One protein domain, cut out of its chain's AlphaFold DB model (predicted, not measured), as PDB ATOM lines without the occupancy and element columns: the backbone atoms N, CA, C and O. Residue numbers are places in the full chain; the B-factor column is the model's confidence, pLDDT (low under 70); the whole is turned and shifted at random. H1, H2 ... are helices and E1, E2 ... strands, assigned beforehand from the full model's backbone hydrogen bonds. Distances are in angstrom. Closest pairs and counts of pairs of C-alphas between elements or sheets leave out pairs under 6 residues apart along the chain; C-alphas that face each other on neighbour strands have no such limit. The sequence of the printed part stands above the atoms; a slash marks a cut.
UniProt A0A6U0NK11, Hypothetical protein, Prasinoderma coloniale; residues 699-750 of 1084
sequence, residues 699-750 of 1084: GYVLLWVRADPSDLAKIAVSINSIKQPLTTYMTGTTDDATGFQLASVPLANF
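What this domain is: This is residues 699 to 750 of the 1084 residues of the protein "Hypothetical protein" of Prasinoderma coloniale (UniProt A0A6U0NK11). Two separate antiparallel ribbons of two strands each, the long pair E1 and E4 and the short hairpin E2 and E3, have the small helix H2 between them. H1 joins E1 to E2 at one end of the ribbons, and H3 follows E4 at the other. The printed part has 52 residues, with three named helices and four named strands in the order E1, H1, E2, E3, H2, E4, H3, of mixed class. It is compact, with a radius of gyration of the C-alphas of 11.0 A, yet elongated, spanning 35 by 21 by 13 A.

Where its parts are: E1, residues 699 to 706, begins with C-alpha 699 at (200.196, 185.392, 181.451) and is 22.7 A long. H1 is residues 709 to 712, 5.1 A. E2, residues 715 to 719, is 13.4 A long, and E3, residues 722 to 725, 10.2 A. H2 is residues 726 to 729, 5.5 A. E4, residues 740 to 746, is 19.3 A long. H3, residues 747 to 750, 5.9 A, ends with C-alpha 750 at (201.283, 174.582, 179.287).

How they stand to each other: E1 and E4 are antiparallel at 161 degrees, with N 703 and O 743 at 2.9 A, within hydrogen-bond range. The hairpin E2 and E3 is antiparallel at 156 degrees, with N 717 and O 724 at 2.8 A, also within range. The closest C-alphas of H2 and E4, Tyr 729 and Ala 743, are 5.0 A apart; those of H2 and E2, Ala 716 and Leu 726, 4.9 A. E2 and E4 are only just apart, at 8.3 A. H1 and H2 are close but not clearly touching, with the C-alphas of Leu 712 and Thr 727 at 6.1 A. The closest C-alphas of H3 and E1, Gly 699 and Leu 747, are 5.4 A apart. The helices are too short for an O i to N i+4 pair; the one O i to N i+3 pair is within range in H2 and H3, not in H1.

The domain as a whole: The C-alphas of Asn 720 and Ala 737, the two farthest apart, are 35.7 A from each other. The printed part has no cut and no long link. Its mean pLDDT is 71.9, and residues 699 to 700, 709, 731 to 740 and 748 to 750 are under 70.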
ATOM      1  N   GLY A 699     200.650 184.348 182.363       68.69
ATOM      2  CA  GLY A 699     200.196 185.392 181.451       68.69
ATOM      3  C   GLY A 699     199.149 184.847 180.485       68.69
ATOM      4  O   GLY A 699     198.924 183.633 180.436       68.69
ATOM      5  N   TYR A 700     198.528 185.739 179.722       67.69
ATOM      6  CA  TYR A 700     197.589 185.397 178.658       67.69
ATOM      7  C   TYR A 700     198.147 185.866 177.321       67.69
ATOM      8  O   TYR A 700     198.795 186.910 177.239       67.69
ATOM      9  N   VAL A 701     197.871 185.097 176.273       77.19
ATOM     10  CA  VAL A 701     197.968 185.574 174.894       77.19
ATOM     11  C   VAL A 701     196.545 185.749 174.391       77.19
ATOM     12  O   VAL A 701     195.782 184.781 174.352       77.19
ATOM     13  N   LEU A 702     196.185 186.983 174.045       74.81
ATOM     14  CA  LEU A 702     194.902 187.301 173.427       74.81
ATOM     15  C   LEU A 702     195.075 187.276 171.908       74.81
ATOM     16  O   LEU A 702     195.927 187.978 171.364       74.81
ATOM     17  N   LEU A 703     194.281 186.444 171.237       79.38
ATOM     18  CA  LEU A 703     194.294 186.278 169.787       79.38
ATOM     19  C   LEU A 703     192.897 186.587 169.246       79.38
ATOM     20  O   LEU A 703     191.947 185.861 169.536       79.38
ATOM     21  N   TRP A 704     192.781 187.641 168.443       70.88
ATOM     22  CA  TRP A 704     191.602 187.876 167.612       70.88
ATOM     23  C   TRP A 704     191.768 187.102 166.310       70.88
ATOM     24  O   TRP A 704     192.672 187.392 165.531       70.88
ATOM     25  N   VAL A 705     190.929 186.088 166.089       75.62
ATOM     26  CA  VAL A 705     191.028 185.233 164.902       75.62
ATOM     27  C   VAL A 705     189.718 185.258 164.136       75.62
ATOM     28  O   VAL A 705     188.651 184.981 164.686       75.62
ATOM     29  N   ARG A 706     189.808 185.569 162.843       74.88
ATOM     30  CA  ARG A 706     188.705 185.433 161.895       74.88
ATOM     31  C   ARG A 706     188.881 184.136 161.122       74.88
ATOM     32  O   ARG A 706     189.724 184.049 160.235       74.88
ATOM     33  N   ALA A 707     188.113 183.117 161.476       70.75
ATOM     34  CA  ALA A 707     188.095 181.860 160.744       70.75
ATOM     35  C   ALA A 707     186.764 181.142 160.970       70.75
ATOM     36  O   ALA A 707     186.136 181.291 162.020       70.75
ATOM     37  N   ASP A 708     186.344 180.343 159.991       72.56
ATOM     38  CA  ASP A 708     185.173 179.492 160.160       72.56
ATOM     39  C   ASP A 708     185.403 178.522 161.338       72.56
ATOM     40  O   ASP A 708     186.525 178.027 161.520       72.56
ATOM     41  N   PRO A 709     184.370 178.176 162.131       68.25
ATOM     42  CA  PRO A 709     184.516 177.280 163.283       68.25
ATOM     43  C   PRO A 709     185.214 175.946 162.956       68.25
ATOM     44  O   PRO A 709     185.953 175.400 163.777       68.25
ATOM     45  N   SER A 710     185.023 175.430 161.736       72.25
ATOM     46  CA  SER A 710     185.683 174.212 161.252       72.25
ATOM     47  C   SER A 710     187.177 174.372 160.969       72.25
ATOM     48  O   SER A 710     187.897 173.374 160.988       72.25
ATOM     49  N   ASP A 711     187.648 175.587 160.696       73.94
ATOM     50  CA  ASP A 711     189.061 175.893 160.466       73.94
ATOM     51  C   ASP A 711     189.774 176.275 161.763       73.94
ATOM     52  O   ASP A 711     190.908 175.847 161.971       73.94
ATOM     53  N   LEU A 712     189.082 176.936 162.698       70.94
ATOM     54  CA  LEU A 712     189.580 177.181 164.059       70.94
ATOM     55  C   LEU A 712     189.927 175.876 164.787       70.94
ATOM     56  O   LEU A 712     190.948 175.797 165.470       70.94
ATOM     57  N   ALA A 713     189.140 174.816 164.574       73.44
ATOM     58  CA  ALA A 713     189.421 173.478 165.103       73.44
ATOM     59  C   ALA A 713     190.727 172.863 164.571       73.44
ATOM     60  O   ALA A 713     191.257 171.921 165.165       73.44
ATOM     61  N   LYS A 714     191.252 173.384 163.457       78.69
ATOM     62  CA  LYS A 714     192.505 172.940 162.846       78.69
ATOM     63  C   LYS A 714     193.692 173.819 163.239       78.69
ATOM     64  O   LYS A 714     194.815 173.458 162.912       78.69
ATOM     65  N   ILE A 715     193.496 174.935 163.940       77.94
ATOM     66  CA  ILE A 715     194.592 175.745 164.487       77.94
ATOM     67  C   ILE A 715     194.902 175.224 165.889       77.94
ATOM     68  O   ILE A 715     193.992 174.984 166.671       77.94
ATOM     69  N   ALA A 716     196.174 175.048 166.229       80.62
ATOM     70  CA  ALA A 716     196.633 174.732 167.573       80.62
ATOM     71  C   ALA A 716     197.729 175.697 168.016       80.62
ATOM     72  O   ALA A 716     198.646 176.011 167.257       80.62
ATOM     73  N   VAL A 717     197.665 176.100 169.281       83.19
ATOM     74  CA  VAL A 717     198.752 176.800 169.960       83.19
ATOM     75  C   VAL A 717     199.701 175.756 170.529       83.19
ATOM     76  O   VAL A 717     199.279 174.818 171.207       83.19
ATOM     77  N   SER A 718     200.985 175.899 170.222       76.62
ATOM     78  CA  SER A 718     202.052 175.022 170.679       76.62
ATOM     79  C   SER A 718     203.031 175.797 171.545       76.62
ATOM     80  O   SER A 718     203.643 176.748 171.068       76.62
ATOM     81  N   ILE A 719     203.236 175.356 172.786       79.12
ATOM     82  CA  ILE A 719     204.287 175.878 173.672       79.12
ATOM     83  C   ILE A 719     205.041 174.685 174.247       79.12
ATOM     84  O   ILE A 719     204.422 173.771 174.788       79.12
ATOM     85  N   ASN A 720     206.370 174.661 174.111       74.12
ATOM     86  CA  ASN A 720     207.210 173.553 174.595       74.12
ATOM     87  C   ASN A 720     206.733 172.171 174.101       74.12
ATOM     88  O   ASN A 720     206.652 171.215 174.873       74.12
ATOM     89  N   SER A 721     206.374 172.077 172.817       73.69
ATOM     90  CA  SER A 721     205.846 170.862 172.166       73.69
ATOM     91  C   SER A 721     204.472 170.376 172.657       73.69
ATOM     92  O   SER A 721     203.970 169.374 172.150       73.69
ATOM     93  N   ILE A 722     203.825 171.080 173.591       74.81
ATOM     94  CA  ILE A 722     202.433 170.828 173.970       74.81
ATOM     95  C   ILE A 722     201.546 171.585 172.987       74.81
ATOM     96  O   ILE A 722     201.487 172.810 173.028       74.81
ATOM     97  N   LYS A 723     200.853 170.847 172.114       79.31
ATOM     98  CA  LYS A 723     199.879 171.390 171.163       79.31
ATOM     99  C   LYS A 723     198.475 171.303 171.741       79.31
ATOM    100  O   LYS A 723     198.038 170.215 172.110       79.31
ATOM    101  N   GLN A 724     197.759 172.419 171.764       80.19
ATOM    102  CA  GLN A 724     196.342 172.449 172.116       80.19
ATOM    103  C   GLN A 724     195.553 173.182 171.028       80.19
ATOM    104  O   GLN A 724     195.987 174.254 170.605       80.19
ATOM    105  N   PRO A 725     194.428 172.624 170.541       82.25
ATOM    106  CA  PRO A 725     193.625 173.280 169.518       82.25
ATOM    107  C   PRO A 725     193.116 174.630 170.035       82.25
ATOM    108  O   PRO A 725     192.734 174.745 171.198       82.25
ATOM    109  N   LEU A 726     193.116 175.655 169.184       82.31
ATOM    110  CA  LEU A 726     192.738 177.024 169.530       82.31
ATOM    111  C   LEU A 726     191.286 177.097 170.013       82.31
ATOM    112  O   LEU A 726     190.982 177.890 170.896       82.31
ATOM    113  N   THR A 727     190.424 176.196 169.531       79.88
ATOM    114  CA  THR A 727     189.044 176.025 170.014       79.88
ATOM    115  C   THR A 727     188.940 175.750 171.513       79.88
ATOM    116  O   THR A 727     187.899 176.024 172.096       79.88
ATOM    117  N   THR A 728     190.010 175.270 172.154       78.69
ATOM    118  CA  THR A 728     190.089 175.103 173.618       78.69
ATOM    119  C   THR A 728     190.006 176.445 174.356       78.69
ATOM    120  O   THR A 728     189.636 176.482 175.524       78.69
ATOM    121  N   TYR A 729     190.364 177.538 173.682       78.00
ATOM    122  CA  TYR A 729     190.597 178.857 174.270       78.00
ATOM    123  C   TYR A 729     189.626 179.931 173.787       78.00
ATOM    124  O   TYR A 729     189.747 181.090 174.187       78.00
ATOM    125  N   MET A 730     188.690 179.576 172.907       79.06
ATOM    126  CA  MET A 730     187.737 180.534 172.361       79.06
ATOM    127  C   MET A 730     186.604 180.775 173.344       79.06
ATOM    128  O   MET A 730     186.014 179.840 173.886       79.06
ATOM    129  N   THR A 731     186.296 182.047 173.553       67.56
ATOM    130  CA  THR A 731     185.082 182.445 174.264       67.56
ATOM    131  C   THR A 731     183.883 182.179 173.348       67.56
ATOM    132  O   THR A 731     183.945 182.435 172.149       67.56
ATOM    133  N   GLY A 732     182.805 181.586 173.875       55.97
ATOM    134  CA  GLY A 732     181.660 181.101 173.081       55.97
ATOM    135  C   GLY A 732     180.821 182.185 172.388       55.97
ATOM    136  O   GLY A 732     179.754 181.880 171.866       55.97
ATOM    137  N   THR A 733     181.271 183.435 172.403       54.09
ATOM    138  CA  THR A 733     180.640 184.571 171.740       54.09
ATOM    139  C   THR A 733     181.292 184.768 170.376       54.09
ATOM    140  O   THR A 733     182.321 185.431 170.252       54.09
ATOM    141  N   THR A 734     180.704 184.178 169.339       54.03
ATOM    142  CA  THR A 734     180.890 184.699 167.985       54.03
ATOM    143  C   THR A 734     180.213 186.055 167.912       54.03
ATOM    144  O   THR A 734     179.031 186.170 168.226       54.03
ATOM    145  N   ASP A 735     180.945 187.086 167.496       56.25
ATOM    146  CA  ASP A 735     180.284 188.281 166.991       56.25
ATOM    147  C   ASP A 735     179.666 187.919 165.635       56.25
ATOM    148  O   ASP A 735     180.359 187.835 164.615       56.25
ATOM    149  N   ASP A 736     178.361 187.640 165.644       56.94
ATOM    150  CA  ASP A 736     177.587 187.214 164.473       56.94
ATOM    151  C   ASP A 736     177.685 188.217 163.305       56.94
ATOM    152  O   ASP A 736     177.445 187.846 162.154       56.94
ATOM    153  N   ALA A 737     178.057 189.477 163.572       51.69
ATOM    154  CA  ALA A 737     178.186 190.515 162.555       51.69
ATOM    155  C   ALA A 737     179.544 190.510 161.831       51.69
ATOM    156  O   ALA A 737     179.612 190.881 160.658       51.69
ATOM    157  N   THR A 738     180.628 190.099 162.496       57.78
ATOM    158  CA  THR A 738     181.998 190.266 161.974       57.78
ATOM    159  C   THR A 738     182.730 188.937 161.746       57.78
ATOM    160  O   THR A 738     183.669 188.870 160.943       57.78
ATOM    161  N   GLY A 739     182.268 187.849 162.377       68.00
ATOM    162  CA  GLY A 739     182.859 186.513 162.262       68.00
ATOM    163  C   GLY A 739     184.208 186.365 162.973       68.00
ATOM    164  O   GLY A 739     184.935 185.408 162.710       68.00
ATOM    165  N   PHE A 740     184.565 187.309 163.846       63.72
ATOM    166  CA  PHE A 740     185.761 187.218 164.676       63.72
ATOM    167  C   PHE A 740     185.462 186.497 165.992       63.72
ATOM    168  O   PHE A 740     184.376 186.622 166.561       63.72
ATOM    169  N   GLN A 741     186.452 185.752 166.481       73.38
ATOM    170  CA  GLN A 741     186.409 185.089 167.779       73.38
ATOM    171  C   GLN A 741     187.660 185.455 168.581       73.38
ATOM    172  O   GLN A 741     188.781 185.404 168.066       73.38
ATOM    173  N   LEU A 742     187.464 185.825 169.848       73.31
ATOM    174  CA  LEU A 742     188.553 186.084 170.784       73.31
ATOM    175  C   LEU A 742     188.958 184.778 171.470       73.31
ATOM    176  O   LEU A 742     188.177 184.183 172.224       73.31
ATOM    177  N   ALA A 743     190.201 184.358 171.235       76.88
ATOM    178  CA  ALA A 743     190.839 183.282 171.973       76.88
ATOM    179  C   ALA A 743     191.744 183.854 173.073       76.88
ATOM    180  O   ALA A 743     192.659 184.630 172.793       76.88
ATOM    181  N   SER A 744     191.501 183.449 174.320       77.50
ATOM    182  CA  SER A 744     192.345 183.788 175.469       77.50
ATOM    183  C   SER A 744     193.128 182.558 175.899       77.50
ATOM    184  O   SER A 744     192.566 181.600 176.426       77.50
ATOM    185  N   VAL A 745     194.434 182.564 175.634       79.69
ATOM    186  CA  VAL A 745     195.317 181.421 175.872       79.69
ATOM    187  C   VAL A 745     196.106 181.650 177.167       79.69
ATOM    188  O   VAL A 745     197.133 182.334 177.134       79.69
ATOM    189  N   PRO A 746     195.674 181.106 178.322       74.56
ATOM    190  CA  PRO A 746     196.467 181.129 179.544       74.56
ATOM    191  C   PRO A 746     197.749 180.314 179.363       74.56
ATOM    192  O   PRO A 746     197.727 179.092 179.194       74.56
ATOM    193  N   LEU A 747     198.896 180.976 179.495       72.75
ATOM    194  CA  LEU A 747     200.216 180.345 179.444       72.75
ATOM    195  C   LEU A 747     200.411 179.318 180.575       72.75
ATOM    196  O   LEU A 747     201.180 178.365 180.439       72.75
ATOM    197  N   ALA A 748     199.638 179.443 181.661       66.19
ATOM    198  CA  ALA A 748     199.623 178.488 182.764       66.19
ATOM    199  C   ALA A 748     199.146 177.077 182.359       66.19
ATOM    200  O   ALA A 748     199.538 176.107 183.010       66.19
ATOM    201  N   ASN A 749     198.379 176.927 181.273       62.56
ATOM    202  CA  ASN A 749     197.883 175.620 180.822       62.56
ATOM    203  C   ASN A 749     198.961 174.746 180.155       62.56
ATOM    204  O   ASN A 749     198.732 173.563 179.902       62.56
ATOM    205  N   PHE A 750     200.162 175.284 179.923       66.25
ATOM    206  CA  PHE A 750     201.283 174.582 179.287       66.25
ATOM    207  C   PHE A 750     202.336 174.080 180.302       66.25
ATOM    208  O   PHE A 750     203.473 173.776 179.944       66.25
TER     209      PHE A 750